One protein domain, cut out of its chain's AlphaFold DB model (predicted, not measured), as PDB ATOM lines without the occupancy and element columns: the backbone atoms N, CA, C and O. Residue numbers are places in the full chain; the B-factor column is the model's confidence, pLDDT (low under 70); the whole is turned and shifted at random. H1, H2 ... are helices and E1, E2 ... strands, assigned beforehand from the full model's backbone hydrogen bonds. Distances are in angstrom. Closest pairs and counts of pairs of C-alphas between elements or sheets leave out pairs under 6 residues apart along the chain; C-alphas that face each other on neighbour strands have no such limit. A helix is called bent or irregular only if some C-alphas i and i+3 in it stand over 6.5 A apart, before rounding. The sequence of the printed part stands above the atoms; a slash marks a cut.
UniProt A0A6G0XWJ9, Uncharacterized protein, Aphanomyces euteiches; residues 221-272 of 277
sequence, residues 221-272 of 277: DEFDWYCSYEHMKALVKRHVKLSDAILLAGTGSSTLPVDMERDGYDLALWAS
ATOM      1  N   ASP A 221     158.443 114.717 127.542       52.03
ATOM      2  CA  ASP A 221     157.840 115.289 126.326       52.03
ATOM      3  C   ASP A 221     158.637 114.967 125.041       52.03
ATOM      4  O   ASP A 221     158.045 114.676 124.002       52.03
ATOM      5  N   GLU A 222     159.976 114.993 125.091       57.97
ATOM      6  CA  GLU A 222     160.864 114.765 123.937       57.97
ATOM      7  C   GLU A 222     162.159 114.055 124.373       57.97
ATOM      8  O   GLU A 222     162.837 114.506 125.302       57.97
ATOM      9  N   PHE A 223     162.535 112.948 123.712       55.34
ATOM     10  CA  PHE A 223     163.739 112.188 124.081       55.34
ATOM     11  C   PHE A 223     164.418 111.474 122.900       55.34
ATOM     12  O   PHE A 223     163.847 110.583 122.268       55.34
ATOM     13  N   ASP A 224     165.695 111.797 122.666       59.12
ATOM     14  CA  ASP A 224     166.567 111.111 121.708       59.12
ATOM     15  C   ASP A 224     167.537 110.162 122.429       59.12
ATOM     16  O   ASP A 224     168.458 110.593 123.122       59.12
ATOM     17  N   TRP A 225     167.365 108.852 122.228       60.81
ATOM     18  CA  TRP A 225     168.082 107.806 122.976       60.81
ATOM     19  C   TRP A 225     169.608 107.808 122.833       60.81
ATOM     20  O   TRP A 225     170.313 107.457 123.777       60.81
ATOM     21  N   TYR A 226     170.124 108.124 121.646       62.25
ATOM     22  CA  TYR A 226     171.562 108.062 121.365       62.25
ATOM     23  C   TYR A 226     172.157 109.458 121.201       62.25
ATOM     24  O   TYR A 226     173.071 109.843 121.928       62.25
ATOM     25  N   CYS A 227     171.631 110.225 120.250       60.16
ATOM     26  CA  CYS A 227     171.941 111.633 120.062       60.16
ATOM     27  C   CYS A 227     170.878 112.280 119.170       60.16
ATOM     28  O   CYS A 227     170.197 111.586 118.414       60.16
ATOM     29  N   SER A 228     170.766 113.607 119.243       77.69
ATOM     30  CA  SER A 228     169.832 114.361 118.406       77.69
ATOM     31  C   SER A 228     170.207 114.352 116.926       77.69
ATOM     32  O   SER A 228     171.371 114.129 116.564       77.69
ATOM     33  N   TYR A 229     169.231 114.660 116.065       81.50
ATOM     34  CA  TYR A 229     169.427 114.702 114.615       81.50
ATOM     35  C   TYR A 229     170.636 115.547 114.199       81.50
ATOM     36  O   TYR A 229     171.429 115.106 113.371       81.50
ATOM     37  N   GLU A 230     170.841 116.719 114.807       81.75
ATOM     38  CA  GLU A 230     171.966 117.601 114.464       81.75
ATOM     39  C   GLU A 230     173.336 116.918 114.608       81.75
ATOM     40  O   GLU A 230     174.220 117.107 113.770       81.75
ATOM     41  N   HIS A 231     173.505 116.034 115.595       80.81
ATOM     42  CA  HIS A 231     174.757 115.299 115.781       80.81
ATOM     43  C   HIS A 231     174.993 114.227 114.704       80.81
ATOM     44  O   HIS A 231     176.142 113.917 114.383       80.81
ATOM     45  N   MET A 232     173.929 113.672 114.116       85.12
ATOM     46  CA  MET A 232     174.016 112.641 113.073       85.12
ATOM     47  C   MET A 232     173.795 113.169 111.651       85.12
ATOM     48  O   MET A 232     174.123 112.481 110.686       85.12
ATOM     49  N   LYS A 233     173.323 114.407 111.489       86.25
ATOM     50  CA  LYS A 233     172.963 115.043 110.214       86.25
ATOM     51  C   LYS A 233     174.034 114.908 109.138       86.25
ATOM     52  O   LYS A 233     173.749 114.534 108.002       86.25
ATOM     53  N   ALA A 234     175.296 115.150 109.495       85.81
ATOM     54  CA  ALA A 234     176.418 115.026 108.565       85.81
ATOM     55  C   ALA A 234     176.657 113.580 108.091       85.81
ATOM     56  O   ALA A 234     177.165 113.361 106.992       85.81
ATOM     57  N   LEU A 235     176.335 112.575 108.911       85.31
ATOM     58  CA  LEU A 235     176.371 111.165 108.514       85.31
ATOM     59  C   LEU A 235     175.160 110.815 107.648       85.31
ATOM     60  O   LEU A 235     175.339 110.235 106.581       85.31
ATOM     61  N   VAL A 236     173.958 111.239 108.044       84.94
ATOM     62  CA  VAL A 236     172.719 110.986 107.292       84.94
ATOM     63  C   VAL A 236     172.816 111.566 105.876       84.94
ATOM     64  O   VAL A 236     172.622 110.834 104.910       84.94
ATOM     65  N   LYS A 237     173.275 112.816 105.714       87.19
ATOM     66  CA  LYS A 237     173.490 113.446 104.393       87.19
ATOM     67  C   LYS A 237     174.487 112.724 103.494       87.19
ATOM     68  O   LYS A 237     174.421 112.859 102.276       87.19
ATOM     69  N   ARG A 238     175.436 111.987 104.075       89.75
ATOM     70  CA  ARG A 238     176.430 111.232 103.300       89.75
ATOM     71  C   ARG A 238     175.868 109.938 102.728       89.75
ATOM     72  O   ARG A 238     176.381 109.471 101.715       89.75
ATOM     73  N   HIS A 239     174.858 109.362 103.372       88.44
ATOM     74  CA  HIS A 239     174.399 108.006 103.075       88.44
ATOM     75  C   HIS A 239     172.942 107.922 102.622       88.44
ATOM     76  O   HIS A 239     172.570 106.912 102.033       88.44
ATOM     77  N   VAL A 240     172.149 108.968 102.847       87.56
ATOM     78  CA  VAL A 240     170.718 109.012 102.544       87.56
ATOM     79  C   VAL A 240     170.431 110.235 101.684       87.56
ATOM     80  O   VAL A 240     170.791 111.363 102.041       87.56
ATOM     81  N   LYS A 241     169.792 110.018 100.537       88.38
ATOM     82  CA  LYS A 241     169.354 111.083  99.635       88.38
ATOM     83  C   LYS A 241     167.969 111.564 100.047       88.38
ATOM     84  O   LYS A 241     167.167 110.804 100.571       88.38
ATOM     85  N   LEU A 242     167.666 112.821  99.733       86.56
ATOM     86  CA  LEU A 242     166.364 113.426 100.040       86.56
ATOM     87  C   LEU A 242     165.189 112.705  99.360       86.56
ATOM     88  O   LEU A 242     164.082 112.725  99.876       86.56
ATOM     89  N   SER A 243     165.442 112.070  98.212       84.50
ATOM     90  CA  SER A 243     164.450 111.321  97.432       84.50
ATOM     91  C   SER A 243     164.314 109.853  97.838       84.50
ATOM     92  O   SER A 243     163.593 109.111  97.171       84.50
ATOM     93  N   ASP A 244     165.095 109.386  98.813       85.69
ATOM     94  CA  ASP A 244     165.003 108.002  99.262       85.69
ATOM     95  C   ASP A 244     163.725 107.839 100.092       85.69
ATOM     96  O   ASP A 244     163.405 108.689 100.917       85.69
ATOM     97  N   ALA A 245     163.002 106.735  99.897       81.38
ATOM     98  CA  ALA A 245     161.869 106.396 100.749       81.38
ATOM     99  C   ALA A 245     162.391 105.920 102.111       81.38
ATOM    100  O   ALA A 245     162.947 104.822 102.219       81.38
ATOM    101  N   ILE A 246     162.240 106.751 103.142       82.00
ATOM    102  CA  ILE A 246     162.803 106.496 104.472       82.00
ATOM    103  C   ILE A 246     161.709 105.992 105.416       82.00
ATOM    104  O   ILE A 246     160.660 106.618 105.557       82.00
ATOM    105  N   LEU A 247     161.976 104.860 106.074       82.31
ATOM    106  CA  LEU A 247     161.172 104.326 107.172       82.31
ATOM    107  C   LEU A 247     161.910 104.576 108.487       82.31
ATOM    108  O   LEU A 247     163.005 104.047 108.687       82.31
ATOM    109  N   LEU A 248     161.288 105.327 109.394       77.12
ATOM    110  CA  LEU A 248     161.776 105.481 110.763       77.12
ATOM    111  C   LEU A 248     160.949 104.579 111.687       77.12
ATOM    112  O   LEU A 248     159.774 104.836 111.949       77.12
ATOM    113  N   ALA A 249     161.553 103.481 112.141       76.75
ATOM    114  CA  ALA A 249     160.903 102.510 113.016       76.75
ATOM    115  C   ALA A 249     161.251 102.779 114.485       76.75
ATOM    116  O   ALA A 249     162.427 102.926 114.815       76.75
ATOM    117  N   GLY A 250     160.240 102.789 115.361       69.50
ATOM    118  CA  GLY A 250     160.443 102.929 116.807       69.50
ATOM    119  C   GLY A 250     160.868 104.337 117.223       69.50
ATOM    120  O   GLY A 250     161.740 104.490 118.071       69.50
ATOM    121  N   THR A 251     160.282 105.363 116.605       65.69
ATOM    122  CA  THR A 251     160.657 106.768 116.834       65.69
ATOM    123  C   THR A 251     160.298 107.276 118.226       65.69
ATOM    124  O   THR A 251     160.934 108.206 118.706       65.69
ATOM    125  N   GLY A 252     159.312 106.673 118.893       71.12
ATOM    126  CA  GLY A 252     158.886 107.113 120.220       71.12
ATOM    127  C   GLY A 252     158.546 108.607 120.266       71.12
ATOM    128  O   GLY A 252     157.826 109.081 119.390       71.12
ATOM    129  N   SER A 253     159.097 109.332 121.247       67.94
ATOM    130  CA  SER A 253     159.000 110.797 121.414       67.94
ATOM    131  C   SER A 253     160.208 111.562 120.846       67.94
ATOM    132  O   SER A 253     160.477 112.698 121.227       67.94
ATOM    133  N   SER A 254     160.981 110.945 119.949       75.19
ATOM    134  CA  SER A 254     162.121 111.592 119.291       75.19
ATOM    135  C   SER A 254     161.667 112.704 118.340       75.19
ATOM    136  O   SER A 254     160.719 112.524 117.571       75.19
ATOM    137  N   THR A 255     162.404 113.821 118.301       80.38
ATOM    138  CA  THR A 255     162.190 114.891 117.306       80.38
ATOM    139  C   THR A 255     162.794 114.554 115.939       80.38
ATOM    140  O   THR A 255     162.569 115.275 114.967       80.38
ATOM    141  N   LEU A 256     163.518 113.431 115.828       81.62
ATOM    142  CA  LEU A 256     164.235 112.997 114.629       81.62
ATOM    143  C   LEU A 256     163.378 113.006 113.350       81.62
ATOM    144  O   LEU A 256     163.874 113.515 112.344       81.62
ATOM    145  N   PRO A 257     162.122 112.507 113.328       82.31
ATOM    146  CA  PRO A 257     161.301 112.565 112.120       82.31
ATOM    147  C   PRO A 257     161.011 114.006 111.688       82.31
ATOM    148  O   PRO A 257     161.188 114.353 110.522       82.31
ATOM    149  N   VAL A 258     160.644 114.865 112.643       82.88
ATOM    150  CA  VAL A 258     160.299 116.274 112.400       82.88
ATOM    151  C   VAL A 258     161.518 117.054 111.905       82.88
ATOM    152  O   VAL A 258     161.431 117.828 110.949       82.88
ATOM    153  N   ASP A 259     162.676 116.824 112.520       84.81
ATOM    154  CA  ASP A 259     163.922 117.484 112.141       84.81
ATOM    155  C   ASP A 259     164.434 117.014 110.767       84.81
ATOM    156  O   ASP A 259     164.964 117.821 109.997       84.81
ATOM    157  N   MET A 260     164.230 115.739 110.413       84.81
ATOM    158  CA  MET A 260     164.562 115.204 109.087       84.81
ATOM    159  C   MET A 260     163.640 115.742 107.988       84.81
ATOM    160  O   MET A 260     164.138 116.146 106.935       84.81
ATOM    161  N   GLU A 261     162.327 115.813 108.218       84.31
ATOM    162  CA  GLU A 261     161.399 116.444 107.267       84.31
ATOM    163  C   GLU A 261     161.750 117.918 107.051       84.31
ATOM    164  O   GLU A 261     161.795 118.397 105.915       84.31
ATOM    165  N   ARG A 262     162.085 118.640 108.130       85.94
ATOM    166  CA  ARG A 262     162.509 120.044 108.053       85.94
ATOM    167  C   ARG A 262     163.787 120.233 107.233       85.94
ATOM    168  O   ARG A 262     163.951 121.276 106.600       85.94
ATOM    169  N   ASP A 263     164.679 119.246 107.228       87.12
ATOM    170  CA  ASP A 263     165.904 119.247 106.421       87.12
ATOM    171  C   ASP A 263     165.689 118.705 104.988       87.12
ATOM    172  O   ASP A 263     166.638 118.642 104.201       87.12
ATOM    173  N   GLY A 264     164.437 118.391 104.623       86.38
ATOM    174  CA  GLY A 264     163.980 118.127 103.256       86.38
ATOM    175  C   GLY A 264     163.884 116.653 102.862       86.38
ATOM    176  O   GLY A 264     163.802 116.364 101.667       86.38
ATOM    177  N   TYR A 265     163.952 115.731 103.822       86.75
ATOM    178  CA  TYR A 265     163.812 114.297 103.567       86.75
ATOM    179  C   TYR A 265     162.343 113.894 103.394       86.75
ATOM    180  O   TYR A 265     161.483 114.362 104.136       86.75
ATOM    181  N   ASP A 266     162.073 112.998 102.443       82.00
ATOM    182  CA  ASP A 266     160.742 112.421 102.224       82.00
ATOM    183  C   ASP A 266     160.560 111.157 103.085       82.00
ATOM    184  O   ASP A 266     161.090 110.078 102.788       82.00
ATOM    185  N   LEU A 267     159.860 111.296 104.213       78.50
ATOM    186  CA  LEU A 267     159.588 110.182 105.117       78.50
ATOM    187  C   LEU A 267     158.354 109.414 104.636       78.50
ATOM    188  O   LEU A 267     157.225 109.890 104.719       78.50
ATOM    189  N   ALA A 268     158.562 108.184 104.166       64.25
ATOM    190  CA  ALA A 268     157.487 107.357 103.624       64.25
ATOM    191  C   ALA A 268     156.540 106.835 104.718       64.25
ATOM    192  O   ALA A 268     155.348 106.653 104.479       64.25
ATOM    193  N   LEU A 269     157.078 106.555 105.908       61.28
ATOM    194  CA  LEU A 269     156.327 106.137 107.088       61.28
ATOM    195  C   LEU A 269     157.196 106.328 108.334       61.28
ATOM    196  O   LEU A 269     158.402 106.068 108.313       61.28
ATOM    197  N   TRP A 270     156.567 106.678 109.446       60.34
ATOM    198  CA  TRP A 270     157.141 106.463 110.767       60.34
ATOM    199  C   TRP A 270     156.081 105.817 111.653       60.34
ATOM    200  O   TRP A 270     154.904 106.169 111.594       60.34
ATOM    201  N   ALA A 271     156.488 104.794 112.398       54.19
ATOM    202  CA  ALA A 271     155.594 104.006 113.231       54.19
ATOM    203  C   ALA A 271     156.213 103.830 114.615       54.19
ATOM    204  O   ALA A 271     157.357 103.384 114.755       54.19
ATOM    205  N   SER A 272     155.419 104.157 115.629       52.34
ATOM    206  CA  SER A 272     155.626 103.731 117.007       52.34
ATOM    207  C   SER A 272     154.603 102.637 117.308       52.34
ATOM    208  O   SER A 272     153.444 102.766 116.918       52.34
TER     209      SER A 272
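Overview. This is residues 221 to 272 of the 277 residues of an uncharacterized protein of Aphanomyces euteiches (UniProt A0A6G0XWJ9). A small two-stranded parallel ribbon, E1 beside E2, has the short helix H2 next to it; the longer helix H1 lies off to one side, its first residue near that of H2. The 52 printed residues hold H1, E1, H2 and E2 in that order, class mixed, helices and strands. The whole is compact, radius of gyration of the C-alphas 10.5 A, spanning 29 by 22 by 16 A.

Along the chain. E1 is residues 246 to 249, 9.6 A, and E2 residues 267 to 271, 11.0 A, ending at C-alpha 271 (155.594, 104.006, 113.231). H2 is residues 256 to 262, 9.8 A. H1 is residues 229 to 239, 14.2 A, from C-alpha 229 (169.427, 114.702, 114.615); it is irregular, C-alphas 231 and 234 being 7.4 A apart.

Arrangement. E1 and E2 are parallel at 8 degrees, with N 268 and O 246 within hydrogen-bond range at 3.0 A. E1, H2 and E2 form a strand-helix-strand unit, two parallel neighbour strands with a helix between along the chain, its crossover right-handed. The closest C-alphas of H2 and E2, Glu 261 and Leu 267, are 6.9 A apart. H1 and H2 only just touch, with 3 pairs of C-alphas within 8 A, closest Tyr 229 and Leu 256 at 5.5 A. Their lines are only just about perpendicular, at 70.4 degrees. H1 and E2 are apart. In H2 every O i to N i+4 pair is within hydrogen-bond range, in H1 4 of 7.

Size, cuts and confidence. The C-alphas farthest apart, Asp 221 and Ser 243, are 29.9 A apart. The printed part has no cut, and no link is long. Residues 221 to 227, 250 to 251, 253 and 268 to 272 are under pLDDT 70.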